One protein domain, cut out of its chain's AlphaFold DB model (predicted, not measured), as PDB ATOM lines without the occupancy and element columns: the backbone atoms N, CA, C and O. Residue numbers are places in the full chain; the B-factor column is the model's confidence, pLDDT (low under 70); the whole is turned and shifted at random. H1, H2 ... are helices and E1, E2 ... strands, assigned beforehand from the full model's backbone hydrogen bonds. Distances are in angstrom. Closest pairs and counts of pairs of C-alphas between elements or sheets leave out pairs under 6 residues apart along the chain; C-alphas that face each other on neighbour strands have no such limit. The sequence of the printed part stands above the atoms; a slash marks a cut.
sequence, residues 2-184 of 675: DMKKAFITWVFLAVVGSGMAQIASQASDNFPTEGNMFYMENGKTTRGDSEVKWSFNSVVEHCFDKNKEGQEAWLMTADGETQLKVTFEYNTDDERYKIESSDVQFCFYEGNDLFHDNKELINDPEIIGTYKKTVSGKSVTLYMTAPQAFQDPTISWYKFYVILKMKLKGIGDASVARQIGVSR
ATOM      1  N   ASP A   2     105.878  14.293 -15.119       47.44
ATOM      2  CA  ASP A   2     104.566  13.988 -14.509       47.44
ATOM      3  C   ASP A   2     103.633  15.172 -14.214       47.44
ATOM      4  O   ASP A   2     102.424  14.982 -14.139       47.44
ATOM      5  N   MET A   3     104.127  16.411 -14.132       25.73
ATOM      6  CA  MET A   3     103.236  17.563 -13.898       25.73
ATOM      7  C   MET A   3     102.373  17.922 -15.116       25.73
ATOM      8  O   MET A   3     101.254  18.390 -14.948       25.73
ATOM      9  N   LYS A   4     102.847  17.662 -16.345       28.42
ATOM     10  CA  LYS A   4     102.046  17.902 -17.559       28.42
ATOM     11  C   LYS A   4     100.879  16.920 -17.685       28.42
ATOM     12  O   LYS A   4      99.810  17.348 -18.087       28.42
ATOM     13  N   LYS A   5     101.052  15.645 -17.314       27.45
ATOM     14  CA  LYS A   5      99.957  14.658 -17.336       27.45
ATOM     15  C   LYS A   5      98.903  14.965 -16.273       27.45
ATOM     16  O   LYS A   5      97.735  15.030 -16.618       27.45
ATOM     17  N   ALA A   6      99.309  15.261 -15.037       28.88
ATOM     18  CA  ALA A   6      98.370  15.622 -13.972       28.88
ATOM     19  C   ALA A   6      97.599  16.922 -14.270       28.88
ATOM     20  O   ALA A   6      96.401  16.989 -14.017       28.88
ATOM     21  N   PHE A   7      98.261  17.927 -14.858       30.75
ATOM     22  CA  PHE A   7      97.616  19.178 -15.266       30.75
ATOM     23  C   PHE A   7      96.658  18.978 -16.450       30.75
ATOM     24  O   PHE A   7      95.563  19.526 -16.433       30.75
ATOM     25  N   ILE A   8      97.021  18.147 -17.436       33.78
ATOM     26  CA  ILE A   8      96.120  17.779 -18.538       33.78
ATOM     27  C   ILE A   8      94.894  17.035 -17.995       33.78
ATOM     28  O   ILE A   8      93.790  17.414 -18.348       33.78
ATOM     29  N   THR A   9      95.052  16.069 -17.083       30.38
ATOM     30  CA  THR A   9      93.926  15.338 -16.472       30.38
ATOM     31  C   THR A   9      93.015  16.240 -15.629       30.38
ATOM     32  O   THR A   9      91.800  16.088 -15.685       30.38
ATOM     33  N   TRP A  10      93.568  17.205 -14.887       30.52
ATOM     34  CA  TRP A  10      92.772  18.158 -14.100       30.52
ATOM     35  C   TRP A  10      92.019  19.172 -14.967       30.52
ATOM     36  O   TRP A  10      90.866  19.477 -14.680       30.52
ATOM     37  N   VAL A  11      92.642  19.671 -16.040       34.75
ATOM     38  CA  VAL A  11      91.974  20.556 -17.008       34.75
ATOM     39  C   VAL A  11      90.895  19.788 -17.784       34.75
ATOM     40  O   VAL A  11      89.816  20.334 -17.988       34.75
ATOM     41  N   PHE A  12      91.134  18.516 -18.128       32.34
ATOM     42  CA  PHE A  12      90.131  17.633 -18.741       32.34
ATOM     43  C   PHE A  12      88.923  17.430 -17.813       32.34
ATOM     44  O   PHE A  12      87.791  17.650 -18.221       32.34
ATOM     45  N   LEU A  13      89.153  17.108 -16.533       32.34
ATOM     46  CA  LEU A  13      88.086  16.914 -15.541       32.34
ATOM     47  C   LEU A  13      87.282  18.194 -15.257       32.34
ATOM     48  O   LEU A  13      86.080  18.114 -15.026       32.34
ATOM     49  N   ALA A  14      87.923  19.367 -15.276       33.47
ATOM     50  CA  ALA A  14      87.253  20.639 -15.009       33.47
ATOM     51  C   ALA A  14      86.386  21.125 -16.187       33.47
ATOM     52  O   ALA A  14      85.303  21.647 -15.947       33.47
ATOM     53  N   VAL A  15      86.841  20.935 -17.434       39.78
ATOM     54  CA  VAL A  15      86.099  21.328 -18.651       39.78
ATOM     55  C   VAL A  15      84.977  20.335 -18.972       39.78
ATOM     56  O   VAL A  15      83.881  20.748 -19.334       39.78
ATOM     57  N   VAL A  16      85.207  19.032 -18.770       43.34
ATOM     58  CA  VAL A  16      84.144  18.017 -18.874       43.34
ATOM     59  C   VAL A  16      83.120  18.207 -17.747       43.34
ATOM     60  O   VAL A  16      81.921  18.096 -17.974       43.34
ATOM     61  N   GLY A  17      83.561  18.567 -16.536       44.78
ATOM     62  CA  GLY A  17      82.680  18.762 -15.383       44.78
ATOM     63  C   GLY A  17      81.655  19.896 -15.528       44.78
ATOM     64  O   GLY A  17      80.524  19.730 -15.070       44.78
ATOM     65  N   SER A  18      82.008  21.024 -16.161       51.12
ATOM     66  CA  SER A  18      81.071  22.141 -16.386       51.12
ATOM     67  C   SER A  18      80.051  21.830 -17.483       51.12
ATOM     68  O   SER A  18      78.850  21.975 -17.249       51.12
ATOM     69  N   GLY A  19      80.504  21.276 -18.613       49.69
ATOM     70  CA  GLY A  19      79.620  20.859 -19.702       49.69
ATOM     71  C   GLY A  19      78.612  19.791 -19.267       49.69
ATOM     72  O   GLY A  19      77.434  19.892 -19.588       49.69
ATOM     73  N   MET A  20      79.040  18.812 -18.465       55.97
ATOM     74  CA  MET A  20      78.173  17.725 -17.980       55.97
ATOM     75  C   MET A  20      77.103  18.213 -16.994       55.97
ATOM     76  O   MET A  20      75.966  17.748 -17.034       55.97
ATOM     77  N   ALA A  21      77.419  19.197 -16.146       54.50
ATOM     78  CA  ALA A  21      76.429  19.799 -15.252       54.50
ATOM     79  C   ALA A  21      75.310  20.525 -16.025       54.50
ATOM     80  O   ALA A  21      74.155  20.482 -15.607       54.50
ATOM     81  N   GLN A  22      75.645  21.155 -17.155       54.62
ATOM     82  CA  GLN A  22      74.692  21.876 -18.004       54.62
ATOM     83  C   GLN A  22      73.944  20.961 -18.990       54.62
ATOM     84  O   GLN A  22      72.834  21.262 -19.422       54.62
ATOM     85  N   ILE A  23      74.534  19.818 -19.336       58.88
ATOM     86  CA  ILE A  23      73.871  18.729 -20.055       58.88
ATOM     87  C   ILE A  23      72.725  18.151 -19.201       58.88
ATOM     88  O   ILE A  23      71.603  17.997 -19.691       58.88
ATOM     89  N   ALA A  24      72.976  17.912 -17.909       54.56
ATOM     90  CA  ALA A  24      71.996  17.346 -16.985       54.56
ATOM     91  C   ALA A  24      70.784  18.264 -16.714       54.56
ATOM     92  O   ALA A  24      69.688  17.768 -16.456       54.56
ATOM     93  N   SER A  25      70.935  19.592 -16.792       51.22
ATOM     94  CA  SER A  25      69.844  20.551 -16.546       51.22
ATOM     95  C   SER A  25      68.854  20.700 -17.711       51.22
ATOM     96  O   SER A  25      67.724  21.134 -17.485       51.22
ATOM     97  N   GLN A  26      69.225  20.304 -18.935       53.53
ATOM     98  CA  GLN A  26      68.384  20.466 -20.133       53.53
ATOM     99  C   GLN A  26      67.430  19.296 -20.415       53.53
ATOM    100  O   GLN A  26      66.484  19.454 -21.189       53.53
ATOM    101  N   ALA A  27      67.645  18.127 -19.808       55.56
ATOM    102  CA  ALA A  27      66.885  16.905 -20.085       55.56
ATOM    103  C   ALA A  27      65.511  16.851 -19.377       55.56
ATOM    104  O   ALA A  27      65.098  15.802 -18.892       55.56
ATOM    105  N   SER A  28      64.783  17.974 -19.294       43.69
ATOM    106  CA  SER A  28      63.469  18.025 -18.630       43.69
ATOM    107  C   SER A  28      62.329  17.398 -19.444       43.69
ATOM    108  O   SER A  28      61.277  17.109 -18.878       43.69
ATOM    109  N   ASP A  29      62.529  17.184 -20.751       50.12
ATOM    110  CA  ASP A  29      61.547  16.588 -21.661       50.12
ATOM    111  C   ASP A  29      61.993  15.189 -22.112       50.12
ATOM    112  O   ASP A  29      63.067  15.015 -22.688       50.12
ATOM    113  N   ASN A  30      61.124  14.183 -21.951       58.69
ATOM    114  CA  ASN A  30      61.383  12.805 -22.405       58.69
ATOM    115  C   ASN A  30      61.480  12.660 -23.940       58.69
ATOM    116  O   ASN A  30      61.733  11.562 -24.430       58.69
ATOM    117  N   PHE A  31      61.260  13.732 -24.709       72.31
ATOM    118  CA  PHE A  31      61.301  13.723 -26.169       72.31
ATOM    119  C   PHE A  31      62.097  14.913 -26.719       72.31
ATOM    120  O   PHE A  31      61.823  16.057 -26.350       72.31
ATOM    121  N   PRO A  32      63.037  14.686 -27.651       76.50
ATOM    122  CA  PRO A  32      63.748  15.774 -28.305       76.50
ATOM    123  C   PRO A  32      62.806  16.551 -29.235       76.50
ATOM    124  O   PRO A  32      62.320  16.041 -30.238       76.50
ATOM    125  N   THR A  33      62.577  17.822 -28.926       75.81
ATOM    126  CA  THR A  33      61.828  18.760 -29.782       75.81
ATOM    127  C   THR A  33      62.732  19.465 -30.796       75.81
ATOM    128  O   THR A  33      63.944  19.550 -30.599       75.81
ATOM    129  N   GLU A  34      62.181  20.012 -31.874       75.81
ATOM    130  CA  GLU A  34      62.936  20.935 -32.726       75.81
ATOM    131  C   GLU A  34      63.248  22.225 -31.941       75.81
ATOM    132  O   GLU A  34      62.384  22.783 -31.263       75.81
ATOM    133  N   GLY A  35      64.504  22.678 -31.970       69.12
ATOM    134  CA  GLY A  35      64.946  23.851 -31.212       69.12
ATOM    135  C   GLY A  35      64.683  25.184 -31.915       69.12
ATOM    136  O   GLY A  35      64.672  25.267 -33.142       69.12
ATOM    137  N   ASN A  36      64.555  26.258 -31.128       71.31
ATOM    138  CA  ASN A  36      64.350  27.617 -31.640       71.31
ATOM    139  C   ASN A  36      65.557  28.135 -32.450       71.31
ATOM    140  O   ASN A  36      66.713  27.818 -32.152       71.31
ATOM    141  N   MET A  37      65.286  29.004 -33.432       79.00
ATOM    142  CA  MET A  37      66.303  29.771 -34.157       79.00
ATOM    143  C   MET A  37      66.439  31.187 -33.583       79.00
ATOM    144  O   MET A  37      65.445  31.871 -33.330       79.00
ATOM    145  N   PHE A  38      67.681  31.650 -33.444       80.38
ATOM    146  CA  PHE A  38      68.014  33.014 -33.038       80.38
ATOM    147  C   PHE A  38      68.891  33.669 -34.097       80.38
ATOM    148  O   PHE A  38      69.763  33.014 -34.667       80.38
ATOM    149  N   TYR A  39      68.711  34.965 -34.340       81.56
ATOM    150  CA  TYR A  39      69.629  35.715 -35.190       81.56
ATOM    151  C   TYR A  39      69.820  37.154 -34.706       81.56
ATOM    152  O   TYR A  39      69.006  37.713 -33.964       81.56
ATOM    153  N   MET A  40      70.938  37.740 -35.125       80.12
ATOM    154  CA  MET A  40      71.346  39.100 -34.815       80.12
ATOM    155  C   MET A  40      72.041  39.722 -36.027       80.12
ATOM    156  O   MET A  40      72.949  39.129 -36.610       80.12
ATOM    157  N   GLU A  41      71.645  40.944 -36.373       73.75
ATOM    158  CA  GLU A  41      72.269  41.765 -37.418       73.75
ATOM    159  C   GLU A  41      72.564  43.148 -36.837       73.75
ATOM    160  O   GLU A  41      71.684  43.755 -36.219       73.75
ATOM    161  N   ASN A  42      73.782  43.668 -37.023       67.94
ATOM    162  CA  ASN A  42      74.160  45.018 -36.577       67.94
ATOM    163  C   ASN A  42      73.807  45.326 -35.103       67.94
ATOM    164  O   ASN A  42      73.383  46.435 -34.774       67.94
ATOM    165  N   GLY A  43      73.950  44.336 -34.215       61.31
ATOM    166  CA  GLY A  43      73.707  44.484 -32.774       61.31
ATOM    167  C   GLY A  43      72.235  44.517 -32.344       61.31
ATOM    168  O   GLY A  43      71.956  44.845 -31.195       61.31
ATOM    169  N   LYS A  44      71.280  44.195 -33.230       61.88
ATOM    170  CA  LYS A  44      69.867  43.998 -32.861       61.88
ATOM    171  C   LYS A  44      69.524  42.508 -32.848       61.88
ATOM    172  O   LYS A  44      69.561  41.868 -33.897       61.88
ATOM    173  N   THR A  45      69.181  41.974 -31.676       57.84
ATOM    174  CA  THR A  45      68.691  40.595 -31.503       57.84
ATOM    175  C   THR A  45      67.219  40.501 -31.893       57.84
ATOM    176  O   THR A  45      66.422  41.376 -31.553       57.84
ATOM    177  N   THR A  46      66.818  39.436 -32.584       60.50
ATOM    178  CA  THR A  46      65.400  39.122 -32.812       60.50
ATOM    179  C   THR A  46      65.176  37.629 -32.576       60.50
ATOM    180  O   THR A  46      65.884  36.788 -33.128       60.50
ATOM    181  N   ARG A  47      64.207  37.289 -31.714       57.69
ATOM    182  CA  ARG A  47      63.693  35.921 -31.561       57.69
ATOM    183  C   ARG A  47      62.688  35.698 -32.690       57.69
ATOM    184  O   ARG A  47      61.830  36.553 -32.894       57.69
ATOM    185  N   GLY A  48      62.863  34.635 -33.470       53.25
ATOM    186  CA  GLY A  48      62.140  34.449 -34.728       53.25
ATOM    187  C   GLY A  48      60.625  34.408 -34.543       53.25
ATOM    188  O   GLY A  48      60.125  33.425 -34.022       53.25
ATOM    189  N   ASP A  49      59.940  35.475 -34.968       43.19
ATOM    190  CA  ASP A  49      58.527  35.458 -35.387       43.19
ATOM    191  C   ASP A  49      58.105  36.675 -36.249       43.19
ATOM    192  O   ASP A  49      56.927  36.857 -36.551       43.19
ATOM    193  N   SER A  50      59.033  37.511 -36.732       40.97
ATOM    194  CA  SER A  50      58.689  38.567 -37.697       40.97
ATOM    195  C   SER A  50      59.752  38.720 -38.790       40.97
ATOM    196  O   SER A  50      60.902  39.053 -38.524       40.97
ATOM    197  N   GLU A  51      59.329  38.416 -40.026       49.62
ATOM    198  CA  GLU A  51      60.066  38.486 -41.304       49.62
ATOM    199  C   GLU A  51      61.338  37.610 -41.379       49.62
ATOM    200  O   GLU A  51      62.451  38.030 -41.073       49.62
ATOM    201  N   VAL A  52      61.158  36.350 -41.808       57.38
ATOM    202  CA  VAL A  52      62.167  35.269 -41.843       57.38
ATOM    203  C   VAL A  52      63.303  35.560 -42.841       57.38
ATOM    204  O   VAL A  52      63.324  35.066 -43.967       57.38
ATOM    205  N   LYS A  53      64.280  36.360 -42.410       77.81
ATOM    206  CA  LYS A  53      65.513  36.664 -43.161       77.81
ATOM    207  C   LYS A  53      66.443  35.462 -43.332       77.81
ATOM    208  O   LYS A  53      67.228  35.440 -44.272       77.81
ATOM    209  N   TRP A  54      66.349  34.473 -42.448       82.44
ATOM    210  CA  TRP A  54      67.196  33.282 -42.432       82.44
ATOM    211  C   TRP A  54      66.356  32.016 -42.543       82.44
ATOM    212  O   TRP A  54      65.394  31.851 -41.798       82.44
ATOM    213  N   SER A  55      66.741  31.108 -43.431       86.94
ATOM    214  CA  SER A  55      66.282  29.724 -43.418       86.94
ATOM    215  C   SER A  55      67.340  28.821 -42.796       86.94
ATOM    216  O   SER A  55      68.545  29.097 -42.809       86.94
ATOM    217  N   PHE A  56      66.857  27.726 -42.226       88.69
ATOM    218  CA  PHE A  56      67.689  26.639 -41.758       88.69
ATOM    219  C   PHE A  56      67.080  25.330 -42.205       88.69
ATOM    220  O   PHE A  56      65.870  25.140 -42.092       88.69
ATOM    221  N   ASN A  57      67.946  24.421 -42.624       92.56
ATOM    222  CA  ASN A  57      67.585  23.054 -42.929       92.56
ATOM    223  C   ASN A  57      68.612  22.107 -42.300       92.56
ATOM    224  O   ASN A  57      69.813  22.324 -42.462       92.56
ATOM    225  N   SER A  58      68.157  21.072 -41.600       95.44
ATOM    226  CA  SER A  58      69.017  20.012 -41.072       95.44
ATOM    227  C   SER A  58      68.457  18.674 -41.501       95.44
ATOM    228  O   SER A  58      67.351  18.302 -41.110       95.44
ATOM    229  N   VAL A  59      69.228  17.970 -42.319       97.69
ATOM    230  CA  VAL A  59      68.832  16.684 -42.882       97.69
ATOM    231  C   VAL A  59      69.879  15.624 -42.606       97.69
ATOM    232  O   VAL A  59      71.059  15.926 -42.411       97.69
ATOM    233  N   VAL A  60      69.442  14.373 -42.618       98.19
ATOM    234  CA  VAL A  60      70.318  13.208 -42.570       98.19
ATOM    235  C   VAL A  60      71.222  13.202 -43.801       98.19
ATOM    236  O   VAL A  60      70.733  13.219 -44.927       98.19
ATOM    237  N   GLU A  61      72.533  13.166 -43.591       97.94
ATOM    238  CA  GLU A  61      73.527  13.026 -44.666       97.94
ATOM    239  C   GLU A  61      74.051  11.592 -44.750       97.94
ATOM    240  O   GLU A  61      74.319  11.096 -45.839       97.94
ATOM    241  N   HIS A  62      74.188  10.921 -43.604       97.94
ATOM    242  CA  HIS A  62      74.627   9.534 -43.532       97.94
ATOM    243  C   HIS A  62      73.983   8.834 -42.333       97.94
ATOM    244  O   HIS A  62      74.033   9.352 -41.212       97.94
ATOM    245  N   CYS A  63      73.367   7.678 -42.583       97.62
ATOM    246  CA  CYS A  63      72.717   6.842 -41.575       97.62
ATOM    247  C   CYS A  63      72.613   5.378 -42.042       97.62
ATOM    248  O   CYS A  63      73.006   5.053 -43.163       97.62
ATOM    249  N   PHE A  64      72.037   4.521 -41.193       97.69
ATOM    250  CA  PHE A  64      71.802   3.096 -41.447       97.69
ATOM    251  C   PHE A  64      71.027   2.830 -42.750       97.69
ATOM    252  O   PHE A  64      71.478   2.086 -43.621       97.69
ATOM    253  N   ASP A  65      69.855   3.452 -42.906       96.19
ATOM    254  CA  ASP A  65      69.010   3.277 -44.088       96.19
ATOM    255  C   ASP A  65      69.206   4.447 -45.051       96.19
ATOM    256  O   ASP A  65      68.661   5.533 -44.858       96.19
ATOM    257  N   LYS A  66      69.940   4.209 -46.141       95.12
ATOM    258  CA  LYS A  66      70.222   5.224 -47.169       95.12
ATOM    259  C   LYS A  66      68.972   5.876 -47.760       95.12
ATOM    260  O   LYS A  66      69.041   7.003 -48.234       95.12
ATOM    261  N   ASN A  67      67.810   5.219 -47.711       96.94
ATOM    262  CA  ASN A  67      66.553   5.826 -48.167       96.94
ATOM    263  C   ASN A  67      66.051   6.946 -47.231       96.94
ATOM    264  O   ASN A  67      65.068   7.625 -47.543       96.94
ATOM    265  N   LYS A  68      66.688   7.119 -46.069       96.56
ATOM    266  CA  LYS A  68      66.418   8.179 -45.093       96.56
ATOM    267  C   LYS A  68      67.346   9.379 -45.237       96.56
ATOM    268  O   LYS A  68      67.063  10.417 -44.644       96.56
ATOM    269  N   GLU A  69      68.400   9.279 -46.046       97.50
ATOM    270  CA  GLU A  69      69.231  10.431 -46.394       97.50
ATOM    271  C   GLU A  69      68.361  11.526 -47.043       97.50
ATOM    272  O   GLU A  69      67.490  11.260 -47.875       97.50
ATOM    273  N   GLY A  70      68.550  12.772 -46.610       97.44
ATOM    274  CA  GLY A  70      67.740  13.926 -46.999       97.44
ATOM    275  C   GLY A  70      66.475  14.162 -46.165       97.44
ATOM    276  O   GLY A  70      65.852  15.209 -46.336       97.44
ATOM    277  N   GLN A  71      66.096  13.256 -45.258       97.69
ATOM    278  CA  GLN A  71      64.992  13.495 -44.317       97.69
ATOM    279  C   GLN A  71      65.437  14.388 -43.157       97.69
ATOM    280  O   GLN A  71      66.619  14.433 -42.823       97.69
ATOM    281  N   GLU A  72      64.501  15.114 -42.548       96.56
ATOM    282  CA  GLU A  72      64.807  16.032 -41.448       96.56
ATOM    283  C   GLU A  72      65.251  15.285 -40.184       96.56
ATOM    284  O   GLU A  72      64.639  14.302 -39.767       96.56
ATOM    285  N   ALA A  73      66.317  15.784 -39.560       96.31
ATOM    286  CA  ALA A  73      66.803  15.331 -38.263       96.31
ATOM    287  C   ALA A  73      67.612  16.450 -37.602       96.31
ATOM    288  O   ALA A  73      68.276  17.239 -38.276       96.31
ATOM    289  N   TRP A  74      67.578  16.522 -36.277       94.06
ATOM    290  CA  TRP A  74      68.299  17.533 -35.491       94.06
ATOM    291  C   TRP A  74      69.190  16.920 -34.409       94.06
ATOM    292  O   TRP A  74      69.978  17.641 -33.798       94.06
ATOM    293  N   LEU A  75      69.104  15.605 -34.191       96.12
ATOM    294  CA  LEU A  75      70.013  14.834 -33.346       96.12
ATOM    295  C   LEU A  75      70.738  13.761 -34.169       96.12
ATOM    296  O   LEU A  75      70.205  13.241 -35.147       96.12
ATOM    297  N   MET A  76      71.934  13.394 -33.721       97.50
ATOM    298  CA  MET A  76      72.730  12.278 -34.244       97.50
ATOM    299  C   MET A  76      73.097  11.316 -33.109       97.50
ATOM    300  O   MET A  76      73.425  11.768 -32.010       97.50
ATOM    301  N   THR A  77      73.033  10.001 -33.328       97.19
ATOM    302  CA  THR A  77      73.513   9.037 -32.324       97.19
ATOM    303  C   THR A  77      75.031   9.069 -32.209       97.19
ATOM    304  O   THR A  77      75.718   9.199 -33.216       97.19
ATOM    305  N   ALA A  78      75.560   8.941 -30.992       95.44
ATOM    306  CA  ALA A  78      76.996   8.981 -30.710       95.44
ATOM    307  C   ALA A  78      77.728   7.683 -31.116       95.44
ATOM    308  O   ALA A  78      78.218   6.942 -30.266       95.44
ATOM    309  N   ASP A  79      77.783   7.411 -32.420       95.19
ATOM    310  CA  ASP A  79      78.405   6.225 -33.025       95.19
ATOM    311  C   ASP A  79      79.679   6.519 -33.837       95.19
ATOM    312  O   ASP A  79      80.286   5.600 -34.392       95.19
ATOM    313  N   GLY A  80      80.095   7.786 -33.909       95.44
ATOM    314  CA  GLY A  80      81.257   8.232 -34.681       95.44
ATOM    315  C   GLY A  80      81.045   8.302 -36.197       95.44
ATOM    316  O   GLY A  80      81.953   8.730 -36.908       95.44
ATOM    317  N   GLU A  81      79.876   7.900 -36.707       97.19
ATOM    318  CA  GLU A  81      79.641   7.749 -38.148       97.19
ATOM    319  C   GLU A  81      78.437   8.532 -38.652       97.19
ATOM    320  O   GLU A  81      78.512   9.085 -39.744       97.19
ATOM    321  N   THR A  82      77.370   8.651 -37.864       98.44
ATOM    322  CA  THR A  82      76.151   9.371 -38.244       98.44
ATOM    323  C   THR A  82      76.456  10.807 -38.633       98.44
ATOM    324  O   THR A  82      77.175  11.514 -37.920       98.44
ATOM    325  N   GLN A  83      75.879  11.260 -39.751       98.38
ATOM    326  CA  GLN A  83      76.097  12.615 -40.249       98.38
ATOM    327  C   GLN A  83      74.804  13.384 -40.469       98.38
ATOM    328  O   GLN A  83      73.833  12.866 -41.022       98.38
ATOM    329  N   LEU A  84      74.845  14.665 -40.100       98.25
ATOM    330  CA  LEU A  84      73.838  15.654 -40.465       98.25
ATOM    331  C   LEU A  84      74.443  16.698 -41.402       98.25
ATOM    332  O   LEU A  84      75.565  17.176 -41.198       98.25
ATOM    333  N   LYS A  85      73.650  17.109 -42.388       97.75
ATOM    334  CA  LYS A  85      73.909  18.272 -43.231       97.75
ATOM    335  C   LYS A  85      73.052  19.431 -42.750       97.75
ATOM    336  O   LYS A  85      71.843  19.468 -42.974       97.75
ATOM    337  N   VAL A  86      73.704  20.404 -42.127       96.12
ATOM    338  CA  VAL A  86      73.076  21.578 -41.521       96.12
ATOM    339  C   VAL A  86      73.355  22.800 -42.382       96.12
ATOM    340  O   VAL A  86      74.505  23.197 -42.548       96.12
ATOM    341  N   THR A  87      72.321  23.410 -42.948       95.50
ATOM    342  CA  THR A  87      72.433  24.545 -43.868       95.50
ATOM    343  C   THR A  87      71.756  25.774 -43.286       95.50
ATOM    344  O   THR A  87      70.592  25.711 -42.906       95.50
ATOM    345  N   PHE A  88      72.481  26.889 -43.258       92.88
ATOM    346  CA  PHE A  88      71.977  28.220 -42.931       92.88
ATOM    347  C   PHE A  88      72.006  29.067 -44.196       92.88
ATOM    348  O   PHE A  88      73.062  29.175 -44.821       92.88
ATOM    349  N   GLU A  89      70.893  29.689 -44.565       91.38
ATOM    350  CA  GLU A  89      70.808  30.493 -45.784       91.38
ATOM    351  C   GLU A  89      70.060  31.804 -45.552       91.38
ATOM    352  O   GLU A  89      69.027  31.851 -44.885       91.38
ATOM    353  N   TYR A  90      70.599  32.889 -46.107       88.31
ATOM    354  CA  TYR A  90      69.924  34.179 -46.106       88.31
ATOM    355  C   TYR A  90      68.867  34.223 -47.216       88.31
ATOM    356  O   TYR A  90      69.203  34.160 -48.400       88.31
ATOM    357  N   ASN A  91      67.602  34.417 -46.849       85.94
ATOM    358  CA  ASN A  91      66.451  34.411 -47.755       85.94
ATOM    359  C   ASN A  91      66.314  35.746 -48.513       85.94
ATOM    360  O   ASN A  91      65.403  36.536 -48.264       85.94
ATOM    361  N   THR A  92      67.242  36.040 -49.425       80.69
ATOM    362  CA  THR A  92      67.157  37.217 -50.305       80.69
ATOM    363  C   THR A  92      67.890  37.005 -51.622       80.69
ATOM    364  O   THR A  92      68.932  36.354 -51.661       80.69
ATOM    365  N   ASP A  93      67.419  37.651 -52.690       78.44
ATOM    366  CA  ASP A  93      68.098  37.692 -53.992       78.44
ATOM    367  C   ASP A  93      69.166  38.796 -54.082       78.44
ATOM    368  O   ASP A  93      69.994  38.799 -54.988       78.44
ATOM    369  N   ASP A  94      69.279  39.667 -53.078       82.38
ATOM    370  CA  ASP A  94      70.234  40.779 -53.091       82.38
ATOM    371  C   ASP A  94      71.691  40.327 -52.820       82.38
ATOM    372  O   ASP A  94      72.007  39.716 -51.796       82.38
ATOM    373  N   GLU A  95      72.604  40.617 -53.752       82.69
ATOM    374  CA  GLU A  95      74.038  40.277 -53.689       82.69
ATOM    375  C   GLU A  95      74.803  40.988 -52.559       82.69
ATOM    376  O   GLU A  95      75.919  40.596 -52.201       82.69
ATOM    377  N   ARG A  96      74.218  42.024 -51.948       82.00
ATOM    378  CA  ARG A  96      74.779  42.684 -50.758       82.00
ATOM    379  C   ARG A  96      74.800  41.772 -49.528       82.00
ATOM    380  O   ARG A  96      75.531  42.054 -48.585       82.00
ATOM    381  N   TYR A  97      74.066  40.665 -49.557       85.31
ATOM    382  CA  TYR A  97      73.974  39.688 -48.469       85.31
ATOM    383  C   TYR A  97      74.896  38.483 -48.682       85.31
ATOM    384  O   TYR A  97      74.788  37.476 -47.991       85.31
ATOM    385  N   LYS A  98      75.822  38.570 -49.646       89.69
ATOM    386  CA  LYS A  98      76.852  37.552 -49.837       89.69
ATOM    387  C   LYS A  98      77.769  37.478 -48.614       89.69
ATOM    388  O   LYS A  98      78.198  38.510 -48.087       89.69
ATOM    389  N   ILE A  99      78.088  36.253 -48.208       91.62
ATOM    390  CA  ILE A  99      78.959  35.959 -47.070       91.62
ATOM    391  C   ILE A  99      80.416  36.158 -47.498       91.62
ATOM    392  O   ILE A  99      80.902  35.485 -48.408       91.62
ATOM    393  N   GLU A 100      81.113  37.094 -46.853       91.50
ATOM    394  CA  GLU A 100      82.540  37.370 -47.082       91.50
ATOM    395  C   GLU A 100      83.433  36.488 -46.207       91.50
ATOM    396  O   GLU A 100      84.474  36.004 -46.650       91.50
ATOM    397  N   SER A 101      83.021  36.266 -44.962       91.44
ATOM    398  CA  SER A 101      83.691  35.379 -44.016       91.44
ATOM    399  C   SER A 101      82.684  34.767 -43.051       91.44
ATOM    400  O   SER A 101      81.609  35.324 -42.813       91.44
ATOM    401  N   SER A 102      83.032  33.607 -42.495       93.31
ATOM    402  CA  SER A 102      82.224  32.932 -41.485       93.31
ATOM    403  C   SER A 102      83.081  32.180 -40.475       93.31
ATOM    404  O   SER A 102      84.149  31.668 -40.819       93.31
ATOM    405  N   ASP A 103      82.578  32.056 -39.254       93.88
ATOM    406  CA  ASP A 103      83.135  31.285 -38.146       93.88
ATOM    407  C   ASP A 103      82.021  30.484 -37.458       93.88
ATOM    408  O   ASP A 103      80.865  30.910 -37.456       93.88
ATOM    409  N   VAL A 104      82.357  29.317 -36.911       93.81
ATOM    410  CA  VAL A 104      81.393  28.400 -36.284       93.81
ATOM    411  C   VAL A 104      81.779  28.209 -34.831       93.81
ATOM    412  O   VAL A 104      82.928  27.910 -34.521       93.81
ATOM    413  N   GLN A 105      80.806  28.373 -33.943       93.31
ATOM    414  CA  GLN A 105      80.973  28.188 -32.509       93.31
ATOM    415  C   GLN A 105      79.875  27.281 -31.974       93.31
ATOM    416  O   GLN A 105      78.747  27.320 -32.461       93.31
ATOM    417  N   PHE A 106      80.199  26.506 -30.947       92.00
ATOM    418  CA  PHE A 106      79.248  25.648 -30.254       92.00
ATOM    419  C   PHE A 106      79.129  26.106 -28.807       92.00
ATOM    420  O   PHE A 106      80.128  26.517 -28.214       92.00
ATOM    421  N   CYS A 107      77.928  26.080 -28.236       87.75
ATOM    422  CA  CYS A 107      77.756  26.384 -26.817       87.75
ATOM    423  C   CYS A 107      76.533  25.719 -26.192       87.75
ATOM    424  O   CYS A 107      75.499  25.545 -26.848       87.75
ATOM    425  N   PHE A 108      76.627  25.455 -24.892       83.50
ATOM    426  CA  PHE A 108      75.453  25.252 -24.051       83.50
ATOM    427  C   PHE A 108      74.897  26.611 -23.621       83.50
ATOM    428  O   PHE A 108      75.641  27.584 -23.451       83.50
ATOM    429  N   TYR A 109      73.571  26.705 -23.513       76.19
ATOM    430  CA  TYR A 109      72.913  27.969 -23.227       76.19
ATOM    431  C   TYR A 109      71.523  27.790 -22.613       76.19
ATOM    432  O   TYR A 109      70.678  27.112 -23.192       76.19
ATOM    433  N   GLU A 110      71.288  28.466 -21.487       64.38
ATOM    434  CA  GLU A 110      70.026  28.430 -20.729       64.38
ATOM    435  C   GLU A 110      69.476  29.832 -20.397       64.38
ATOM    436  O   GLU A 110      68.566  29.974 -19.583       64.38
ATOM    437  N   GLY A 111      70.039  30.891 -20.989       62.88
ATOM    438  CA  GLY A 111      69.629  32.276 -20.726       62.88
ATOM    439  C   GLY A 111      68.492  32.784 -21.628       62.88
ATOM    440  O   GLY A 111      67.859  32.026 -22.366       62.88
ATOM    441  N   ASN A 112      68.276  34.106 -21.609       62.72
ATOM    442  CA  ASN A 112      67.249  34.776 -22.419       62.72
ATOM    443  C   ASN A 112      67.775  35.453 -23.709       62.72
ATOM    444  O   ASN A 112      67.019  35.542 -24.679       62.72
ATOM    445  N   ASP A 113      69.028  35.928 -23.745       69.62
ATOM    446  CA  ASP A 113      69.724  36.417 -24.951       69.62
ATOM    447  C   ASP A 113      71.049  35.669 -25.268       69.62
ATOM    448  O   ASP A 113      72.116  35.980 -24.734       69.62
ATOM    449  N   LEU A 114      70.997  34.702 -26.195       77.00
ATOM    450  CA  LEU A 114      72.122  33.831 -26.591       77.00
ATOM    451  C   LEU A 114      73.369  34.584 -27.096       77.00
ATOM    452  O   LEU A 114      74.489  34.052 -27.087       77.00
ATOM    453  N   PHE A 115      73.195  35.805 -27.598       76.25
ATOM    454  CA  PHE A 115      74.284  36.558 -28.214       76.25
ATOM    455  C   PHE A 115      74.991  37.501 -27.244       76.25
ATOM    456  O   PHE A 115      76.155  37.822 -27.491       76.25
ATOM    457  N   HIS A 116      74.330  37.885 -26.150       70.25
ATOM    458  CA  HIS A 116      74.843  38.855 -25.180       70.25
ATOM    459  C   HIS A 116      75.135  38.253 -23.803       70.25
ATOM    460  O   HIS A 116      76.021  38.750 -23.105       70.25
ATOM    461  N   ASP A 117      74.439  37.184 -23.421       73.50
ATOM    462  CA  ASP A 117      74.674  36.493 -22.159       73.50
ATOM    463  C   ASP A 117      76.004  35.715 -22.180       73.50
ATOM    464  O   ASP A 117      76.506  35.288 -23.227       73.50
ATOM    465  N   ASN A 118      76.570  35.486 -20.991       71.81
ATOM    466  CA  ASN A 118      77.721  34.599 -20.844       71.81
ATOM    467  C   ASN A 118      77.316  33.170 -21.228       71.81
ATOM    468  O   ASN A 118      76.460  32.565 -20.585       71.81
ATOM    469  N   LYS A 119      77.959  32.636 -22.265       76.81
ATOM    470  CA  LYS A 119      77.764  31.271 -22.762       76.81
ATOM    471  C   LYS A 119      79.012  30.431 -22.554       76.81
ATOM    472  O   LYS A 119      80.130  30.937 -22.675       76.81
ATOM    473  N   GLU A 120      78.815  29.146 -22.302       79.38
ATOM    474  CA  GLU A 120      79.904  28.179 -22.212       79.38
ATOM    475  C   GLU A 120      80.230  27.655 -23.613       79.38
ATOM    476  O   GLU A 120      79.435  26.939 -24.222       79.38
ATOM    477  N   LEU A 121      81.379  28.065 -24.159       84.19
ATOM    478  CA  LEU A 121      81.836  27.598 -25.469       84.19
ATOM    479  C   LEU A 121      82.314  26.145 -25.384       84.19
ATOM    480  O   LEU A 121      83.169  25.818 -24.563       84.19
ATOM    481  N   ILE A 122      81.827  25.314 -26.300       84.62
ATOM    482  CA  ILE A 122      82.201  23.908 -26.426       84.62
ATOM    483  C   ILE A 122      83.184  23.783 -27.587       84.62
ATOM    484  O   ILE A 122      82.860  24.109 -28.727       84.62
ATOM    485  N   ASN A 123      84.385  23.290 -27.301       84.25
ATOM    486  CA  ASN A 123      85.386  22.969 -28.325       84.25
ATOM    487  C   ASN A 123      85.783  21.487 -28.301       84.25
ATOM    488  O   ASN A 123      86.728  21.100 -28.984       84.25
ATOM    489  N   ASP A 124      85.101  20.681 -27.487       85.25
ATOM    490  CA  ASP A 124      85.446  19.286 -27.264       85.25
ATOM    491  C   ASP A 124      84.818  18.381 -28.341       85.25
ATOM    492  O   ASP A 124      83.587  18.251 -28.380       85.25
ATOM    493  N   PRO A 125      85.623  17.745 -29.216       86.19
ATOM    494  CA  PRO A 125      85.109  16.827 -30.227       86.19
ATOM    495  C   PRO A 125      84.447  15.576 -29.630       86.19
ATOM    496  O   PRO A 125      83.670  14.926 -30.324       86.19
ATOM    497  N   GLU A 126      84.695  15.237 -28.363       87.25
ATOM    498  CA  GLU A 126      84.005  14.136 -27.676       87.25
ATOM    499  C   GLU A 126      82.543  14.472 -27.342       87.25
ATOM    500  O   GLU A 126      81.742  13.566 -27.109       87.25
ATOM    501  N   ILE A 127      82.184  15.761 -27.369       86.94
ATOM    502  CA  ILE A 127      80.825  16.262 -27.141       86.94
ATOM    503  C   ILE A 127      80.136  16.569 -28.476       86.94
ATOM    504  O   ILE A 127      79.029  16.112 -28.736       86.94
ATOM    505  N   ILE A 128      80.772  17.344 -29.356       89.62
ATOM    506  CA  ILE A 128      80.111  17.815 -30.591       89.62
ATOM    507  C   ILE A 128      80.379  16.932 -31.814       89.62
ATOM    508  O   ILE A 128      79.724  17.107 -32.842       89.62
ATOM    509  N   GLY A 129      81.360  16.031 -31.735       92.88
ATOM    510  CA  GLY A 129      81.887  15.308 -32.884       92.88
ATOM    511  C   GLY A 129      82.819  16.162 -33.749       92.88
ATOM    512  O   GLY A 129      83.585  16.995 -33.258       92.88
ATOM    513  N   THR A 130      82.784  15.951 -35.063       96.69
ATOM    514  CA  THR A 130      83.586  16.728 -36.025       96.69
ATOM    515  C   THR A 130      82.695  17.427 -37.039       96.69
ATOM    516  O   THR A 130      81.542  17.052 -37.233       96.69
ATOM    517  N   TYR A 131      83.205  18.466 -37.702       96.56
ATOM    518  CA  TYR A 131      82.448  19.133 -38.754       96.56
ATOM    519  C   TYR A 131      83.334  19.641 -39.889       96.56
ATOM    520  O   TYR A 131      84.498  20.002 -39.698       96.56
ATOM    521  N   LYS A 132      82.751  19.720 -41.086       96.75
ATOM    522  CA  LYS A 132      83.321  20.416 -42.247       96.75
ATOM    523  C   LYS A 132      82.382  21.529 -42.681       96.75
ATOM    524  O   LYS A 132      81.179  21.322 -42.779       96.75
ATOM    525  N   LYS A 133      82.938  22.704 -42.973       96.06
ATOM    526  CA  LYS A 133      82.181  23.891 -43.384       96.06
ATOM    527  C   LYS A 133      82.405  24.199 -44.859       96.06
ATOM    528  O   LYS A 133      83.549  24.288 -45.300       96.06
ATOM    529  N   THR A 134      81.327  24.479 -45.580       96.19
ATOM    530  CA  THR A 134      81.358  25.023 -46.941       96.19
ATOM    531  C   THR A 134      80.534  26.300 -47.018       96.19
ATOM    532  O   THR A 134      79.467  26.383 -46.416       96.19
ATOM    533  N   VAL A 135      81.015  27.292 -47.766       94.38
ATOM    534  CA  VAL A 135      80.318  28.569 -47.983       94.38
ATOM    535  C   VAL A 135      80.014  28.706 -49.468       94.38
ATOM    536  O   VAL A 135      80.917  28.568 -50.293       94.38
ATOM    537  N   SER A 136      78.759  28.990 -49.810       91.25
ATOM    538  CA  SER A 136      78.318  29.205 -51.189       91.25
ATOM    539  C   SER A 136      77.358  30.387 -51.251       91.25
ATOM    540  O   SER A 136      76.209  30.299 -50.827       91.25
ATOM    541  N   GLY A 137      77.841  31.521 -51.763       90.19
ATOM    542  CA  GLY A 137      77.039  32.739 -51.896       90.19
ATOM    543  C   GLY A 137      76.525  33.253 -50.548       90.19
ATOM    544  O   GLY A 137      77.259  33.919 -49.818       90.19
ATOM    545  N   LYS A 138      75.257  32.963 -50.259       90.56
ATOM    546  CA  LYS A 138      74.507  33.402 -49.068       90.56
ATOM    547  C   LYS A 138      74.230  32.261 -48.087       90.56
ATOM    548  O   LYS A 138      73.517  32.450 -47.106       90.56
ATOM    549  N   SER A 139      74.783  31.085 -48.375       93.44
ATOM    550  CA  SER A 139      74.567  29.867 -47.614       93.44
ATOM    551  C   SER A 139      75.866  29.366 -46.989       93.44
ATOM    552  O   SER A 139      76.942  29.423 -47.601       93.44
ATOM    553  N   VAL A 140      75.758  28.863 -45.763       95.75
ATOM    554  CA  VAL A 140      76.793  28.070 -45.102       95.75
ATOM    555  C   VAL A 140      76.218  26.704 -44.787       95.75
ATOM    556  O   VAL A 140      75.199  26.595 -44.109       95.75
ATOM    557  N   THR A 141      76.920  25.666 -45.225       96.88
ATOM    558  CA  THR A 141      76.589  24.277 -44.911       96.88
ATOM    559  C   THR A 141      77.664  23.685 -44.014       96.88
ATOM    560  O   THR A 141      78.862  23.834 -44.274       96.88
ATOM    561  N   LEU A 142      77.224  23.004 -42.963       97.25
ATOM    562  CA  LEU A 142      78.033  22.214 -42.054       97.25
ATOM    563  C   LEU A 142      77.692  20.741 -42.268       97.25
ATOM    564  O   LEU A 142      76.535  20.348 -42.154       97.25
ATOM    565  N   TYR A 143      78.706  19.939 -42.562       97.50
ATOM    566  CA  TYR A 143      78.625  18.483 -42.552       97.50
ATOM    567  C   TYR A 143      79.158  18.030 -41.204       97.50
ATOM    568  O   TYR A 143      80.370  18.080 -40.984       97.50
ATOM    569  N   MET A 144      78.253  17.711 -40.288       97.44
ATOM    570  CA  MET A 144      78.576  17.323 -38.921       97.44
ATOM    571  C   MET A 144      78.582  15.803 -38.811       97.44
ATOM    572  O   MET A 144      77.647  15.166 -39.282       97.44
ATOM    573  N   THR A 145      79.608  15.239 -38.182       98.31
ATOM    574  CA  THR A 145      79.740  13.810 -37.882       98.31
ATOM    575  C   THR A 145      79.697  13.619 -36.377       98.31
ATOM    576  O   THR A 145      80.402  14.334 -35.662       98.31
ATOM    577  N   ALA A 146      78.893  12.664 -35.918       97.19
ATOM    578  CA  ALA A 146      78.662  12.397 -34.506       97.19
ATOM    579  C   ALA A 146      79.948  12.083 -33.723       97.19
ATOM    580  O   ALA A 146      80.917  11.578 -34.297       97.19
ATOM    581  N   PRO A 147      79.976  12.357 -32.406       95.38
ATOM    582  CA  PRO A 147      81.044  11.870 -31.542       95.38
ATOM    583  C   PRO A 147      81.033  10.337 -31.468       95.38
ATOM    584  O   PRO A 147      80.009   9.695 -31.690       95.38
ATOM    585  N   GLN A 148      82.182   9.752 -31.123       91.50
ATOM    586  CA  GLN A 148      82.377   8.297 -31.076       91.50
ATOM    587  C   GLN A 148      81.616   7.599 -29.937       91.50
ATOM    588  O   GLN A 148      81.368   6.396 -30.019       91.50
ATOM    589  N   ALA A 149      81.324   8.324 -28.855       89.19
ATOM    590  CA  ALA A 149      80.683   7.795 -27.660       89.19
ATOM    591  C   ALA A 149      79.826   8.868 -26.981       89.19
ATOM    592  O   ALA A 149      80.118  10.065 -27.056       89.19
ATOM    593  N   PHE A 150      78.771   8.428 -26.297       91.25
ATOM    594  CA  PHE A 150      77.892   9.303 -25.530       91.25
ATOM    595  C   PHE A 150      78.456   9.523 -24.121       91.25
ATOM    596  O   PHE A 150      78.623   8.560 -23.376       91.25
ATOM    597  N   GLN A 151      78.737  10.776 -23.754       84.06
ATOM    598  CA  GLN A 151      79.513  11.085 -22.547       84.06
ATOM    599  C   GLN A 151      78.718  10.976 -21.238       84.06
ATOM    600  O   GLN A 151      79.278  10.551 -20.230       84.06
ATOM    601  N   ASP A 152      77.428  11.326 -21.231       84.06
ATOM    602  CA  ASP A 152      76.637  11.399 -19.995       84.06
ATOM    603  C   ASP A 152      75.848  10.106 -19.717       84.06
ATOM    604  O   ASP A 152      74.881   9.826 -20.430       84.06
ATOM    605  N   PRO A 153      76.196   9.312 -18.680       84.38
ATOM    606  CA  PRO A 153      75.515   8.060 -18.330       84.38
ATOM    607  C   PRO A 153      74.053   8.227 -17.886       84.38
ATOM    608  O   PRO A 153      73.312   7.244 -17.885       84.38
ATOM    609  N   THR A 154      73.647   9.437 -17.494       83.19
ATOM    610  CA  THR A 154      72.401   9.694 -16.757       83.19
ATOM    611  C   THR A 154      71.249  10.196 -17.617       83.19
ATOM    612  O   THR A 154      70.110  10.182 -17.164       83.19
ATOM    613  N   ILE A 155      71.519  10.594 -18.859       86.75
ATOM    614  CA  ILE A 155      70.502  11.113 -19.778       86.75
ATOM    615  C   ILE A 155      70.514  10.371 -21.115       86.75
ATOM    616  O   ILE A 155      71.451   9.637 -21.443       86.75
ATOM    617  N   SER A 156      69.478  10.608 -21.916       90.75
ATOM    618  CA  SER A 156      69.255   9.944 -23.203       90.75
ATOM    619  C   SER A 156      69.738  10.727 -24.428       90.75
ATOM    620  O   SER A 156      70.023  10.135 -25.475       90.75
ATOM    621  N   TRP A 157      69.820  12.054 -24.320       92.06
ATOM    622  CA  TRP A 157      70.269  12.972 -25.367       92.06
ATOM    623  C   TRP A 157      70.538  14.360 -24.780       92.06
ATOM    624  O   TRP A 157      70.003  14.699 -23.732       92.06
ATOM    625  N   TYR A 158      71.312  15.186 -25.482       89.06
ATOM    626  CA  TYR A 158      71.486  16.605 -25.160       89.06
ATOM    627  C   TYR A 158      71.546  17.455 -26.426       89.06
ATOM    628  O   TYR A 158      71.755  16.946 -27.529       89.06
ATOM    629  N   LYS A 159      71.360  18.768 -26.268       88.94
ATOM    630  CA  LYS A 159      71.446  19.749 -27.353       88.94
ATOM    631  C   LYS A 159      72.481  20.816 -27.041       88.94
ATOM    632  O   LYS A 159      72.724  21.165 -25.893       88.94
ATOM    633  N   PHE A 160      73.038  21.388 -28.092       89.25
ATOM    634  CA  PHE A 160      73.883  22.569 -28.040       89.25
ATOM    635  C   PHE A 160      73.542  23.485 -29.212       89.25
ATOM    636  O   PHE A 160      73.006  23.062 -30.240       89.25
ATOM    637  N   TYR A 161      73.839  24.770 -29.065       90.31
ATOM    638  CA  TYR A 161      73.664  25.722 -30.151       90.31
ATOM    639  C   TYR A 161      74.851  25.664 -31.096       90.31
ATOM    640  O   TYR A 161      75.996  25.782 -30.669       90.31
ATOM    641  N   VAL A 162      74.557  25.565 -32.387       92.62
ATOM    642  CA  VAL A 162      75.489  25.866 -33.467       92.62
ATOM    643  C   VAL A 162      75.310  27.336 -33.812       92.62
ATOM    644  O   VAL A 162      74.264  27.728 -34.327       92.62
ATOM    645  N   ILE A 163      76.312  28.152 -33.501       91.75
ATOM    646  CA  ILE A 163      76.333  29.588 -33.771       91.75
ATOM    647  C   ILE A 163      77.233  29.839 -34.974       91.75
ATOM    648  O   ILE A 163      78.444  29.626 -34.923       91.75
ATOM    649  N   LEU A 164      76.648  30.370 -36.036       92.56
ATOM    650  CA  LEU A 164      77.364  30.851 -37.200       92.56
ATOM    651  C   LEU A 164      77.539  32.366 -37.089       92.56
ATOM    652  O   LEU A 164      76.570  33.121 -37.180       92.56
ATOM    653  N   LYS A 165      78.783  32.811 -36.920       91.50
ATOM    654  CA  LYS A 165      79.168  34.224 -37.005       91.50
ATOM    655  C   LYS A 165      79.634  34.524 -38.414       91.50
ATOM    656  O   LYS A 165      80.356  33.723 -39.001       91.50
ATOM    657  N   MET A 166      79.260  35.667 -38.969       90.94
ATOM    658  CA  MET A 166      79.612  35.991 -40.346       90.94
ATOM    659  C   MET A 166      79.728  37.483 -40.602       90.94
ATOM    660  O   MET A 166      79.162  38.298 -39.876       90.94
ATOM    661  N   LYS A 167      80.414  37.811 -41.696       91.31
ATOM    662  CA  LYS A 167      80.444  39.151 -42.271       91.31
ATOM    663  C   LYS A 167      79.734  39.151 -43.620       91.31
ATOM    664  O   LYS A 167      80.137  38.439 -44.541       91.31
ATOM    665  N   LEU A 168      78.677  39.948 -43.727       88.81
ATOM    666  CA  LEU A 168      77.891  40.145 -44.941       88.81
ATOM    667  C   LEU A 168      78.349  41.422 -45.651       88.81
ATOM    668  O   LEU A 168      78.444  42.481 -45.026       88.81
ATOM    669  N   LYS A 169      78.578  41.340 -46.966       87.75
ATOM    670  CA  LYS A 169      79.194  42.400 -47.788       87.75
ATOM    671  C   LYS A 169      78.591  43.803 -47.611       87.75
ATOM    672  O   LYS A 169      79.317  44.792 -47.626       87.75
ATOM    673  N   GLY A 170      77.270  43.910 -47.493       80.81
ATOM    674  CA  GLY A 170      76.547  45.184 -47.429       80.81
ATOM    675  C   GLY A 170      75.948  45.533 -46.068       80.81
ATOM    676  O   GLY A 170      75.351  46.600 -45.953       80.81
ATOM    677  N   ILE A 171      76.080  44.659 -45.066       78.00
ATOM    678  CA  ILE A 171      75.491  44.867 -43.730       78.00
ATOM    679  C   ILE A 171      76.572  44.998 -42.662       78.00
ATOM    680  O   ILE A 171      76.425  45.833 -41.777       78.00
ATOM    681  N   GLY A 172      77.657  44.225 -42.767       85.56
ATOM    682  CA  GLY A 172      78.636  44.062 -41.697       85.56
ATOM    683  C   GLY A 172      78.429  42.747 -40.950       85.56
ATOM    684  O   GLY A 172      78.213  41.709 -41.578       85.56
ATOM    685  N   ASP A 173      78.533  42.781 -39.626       88.56
ATOM    686  CA  ASP A 173      78.526  41.577 -38.798       88.56
ATOM    687  C   ASP A 173      77.102  41.041 -38.569       88.56
ATOM    688  O   ASP A 173      76.172  41.777 -38.215       88.56
ATOM    689  N   ALA A 174      76.949  39.730 -38.740       88.00
ATOM    690  CA  ALA A 174      75.718  38.997 -38.484       88.00
ATOM    691  C   ALA A 174      76.005  37.691 -37.732       88.00
ATOM    692  O   ALA A 174      77.112  37.144 -37.762       88.00
ATOM    693  N   SER A 175      75.009  37.182 -37.016       88.88
ATOM    694  CA  SER A 175      75.076  35.887 -36.343       88.88
ATOM    695  C   SER A 175      73.731  35.183 -36.407       88.88
ATOM    696  O   SER A 175      72.694  35.813 -36.220       88.88
ATOM    697  N   VAL A 176      73.748  33.876 -36.643       89.12
ATOM    698  CA  VAL A 176      72.565  33.009 -36.593       89.12
ATOM    699  C   VAL A 176      72.896  31.779 -35.763       89.12
ATOM    700  O   VAL A 176      74.033  31.309 -35.773       89.12
ATOM    701  N   ALA A 177      71.929  31.285 -35.004       89.06
ATOM    702  CA  ALA A 177      72.108  30.143 -34.132       89.06
ATOM    703  C   ALA A 177      70.894  29.222 -34.151       89.06
ATOM    704  O   ALA A 177      69.751  29.685 -34.188       89.06
ATOM    705  N   ARG A 178      71.151  27.915 -34.080       88.88
ATOM    706  CA  ARG A 178      70.116  26.885 -33.948       88.88
ATOM    707  C   ARG A 178      70.639  25.688 -33.164       88.88
ATOM    708  O   ARG A 178      71.839  25.430 -33.161       88.88
ATOM    709  N   GLN A 179      69.740  24.989 -32.479       89.12
ATOM    710  CA  GLN A 179      70.091  23.796 -31.718       89.12
ATOM    711  C   GLN A 179      70.249  22.577 -32.630       89.12
ATOM    712  O   GLN A 179      69.392  22.307 -33.469       89.12
ATOM    713  N   ILE A 180      71.330  21.841 -32.400       92.06
ATOM    714  CA  ILE A 180      71.573  20.467 -32.852       92.06
ATOM    715  C   ILE A 180      71.889  19.653 -31.596       92.06
ATOM    716  O   ILE A 180      72.220  20.223 -30.554       92.06
ATOM    717  N   GLY A 181      71.751  18.336 -31.645       92.31
ATOM    718  CA  GLY A 181      72.037  17.502 -30.491       92.31
ATOM    719  C   GLY A 181      72.703  16.182 -30.810       92.31
ATOM    720  O   GLY A 181      72.860  15.776 -31.960       92.31
ATOM    721  N   VAL A 182      73.060  15.503 -29.732       94.81
ATOM    722  CA  VAL A 182      73.608  14.155 -29.744       94.81
ATOM    723  C   VAL A 182      72.698  13.282 -28.893       94.81
ATOM    724  O   VAL A 182      72.187  13.711 -27.858       94.81
ATOM    725  N   SER A 183      72.474  12.056 -29.344       95.12
ATOM    726  CA  SER A 183      71.660  11.052 -28.669       95.12
ATOM    727  C   SER A 183      72.489   9.814 -28.350       95.12
ATOM    728  O   SER A 183      73.477   9.525 -29.031       95.12
ATOM    729  N   ARG A 184      72.070   9.048 -27.342       94.44
ATOM    730  CA  ARG A 184      72.519   7.660 -27.203       94.44
ATOM    731  C   ARG A 184      72.124   6.847 -28.428       94.44
ATOM    732  O   ARG A 184      71.105   7.125 -29.061       94.44
TER     733      ARG A 184
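This is residues 2 to 184 of the 675 residues of the protein "Triacylglycerol esterase/lipase EstA, alpha/beta hydrolase fold" of Prevotella sp. ne3005 (UniProt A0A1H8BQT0). Two strongly twisted sheets lie face to face as a sandwich: a larger branched one built round the long hairpin E10 and E11, and a smaller one of E3, E5, E9 and E8, with the strands of the two at 33 degrees. The long helix H1 crosses E10 with its later part and sticks out from the sandwich with residues 2 to 11. The 183 printed residues hold two named helices and eleven named strands, in the order H1 E1 E2 E3 E4 E5 E6 E7 H2 E8 E9 E10 E11, and the class is mixed, helices and strands. The larger sheet is mixed, E4 and E11 being its parallel pair; the smaller runs E3 E5 E9 E8, all antiparallel. The whole is compact, with a radius of gyration of the C-alphas of 17.2 A and spans of 55 by 42 by 33 A.

In the larger sheet E11, residues 172 to 183, has E1, residues 37 to 41, and E4, residues 75 to 77, on one side and E10, residues 157 to 168, on the other side. E10 and E11 form an antiparallel hairpin, with N 164 and O 176 2.8 A apart, within hydrogen-bond range, as are the pairs below. E1 is antiparallel to E11, N 40 to O 175 2.8 A, and E4 parallel to it, N 183 to O 76 2.8 A. E2, residues 44 to 47, forms a hairpin with E1, N 44 to O 41 3.0 A. E6, residues 99 to 108, is antiparallel to E10, N 105 to O 163 2.8 A, and forms a hairpin with E7, residues 120 to 122, N 122 to O 106 2.8 A. In the smaller sheet E3, residues 54 to 62, and E8, residues 130 to 136, are edge strands; E5, residues 83 to 90, and E9, residues 139 to 145, are inner. Its N to O pairs include N 57 to O 87, 3.0 A, N 86 to O 142, 2.8 A, and N 143 to O 132, 2.8 A. The facing parts of the sheets are 10.4 A centre to centre. H1, residues 2 to 26, is on the larger sheet at a height of 8.4 A, over E10 and across it at 77 degrees on the local plane; their closest C-alphas, Ile 23 and Tyr 158, are 6.0 A apart. H2, residues 125 to 128, only grazes that sheet with residues 127 to 128. In H1 19 of 21 O i to N i+4 pairs are within range; H2 is too short for one.

E11 is 36.2 A long and E10 34.3 A; E11 ends at C-alpha 183, (71.660, 11.052, -28.669). H1 is 37.2 A long and begins at C-alpha 2, (104.566, 13.988, -14.509). E6 measures 25.6 A, E3 24.9 A, E5 23.2 A, E8 20.3 A and E9 19.5 A.

The C-alphas farthest apart, Asp 2 and Asp 93, are 58.7 A apart. The printed part has no cut. The long links are E3 to E4, E6 to E7 and E9 to E10. The mean pLDDT of the printed part is 79.4; residues 2 to 30, 35, 42 to 52 and 110 to 113 are under 70.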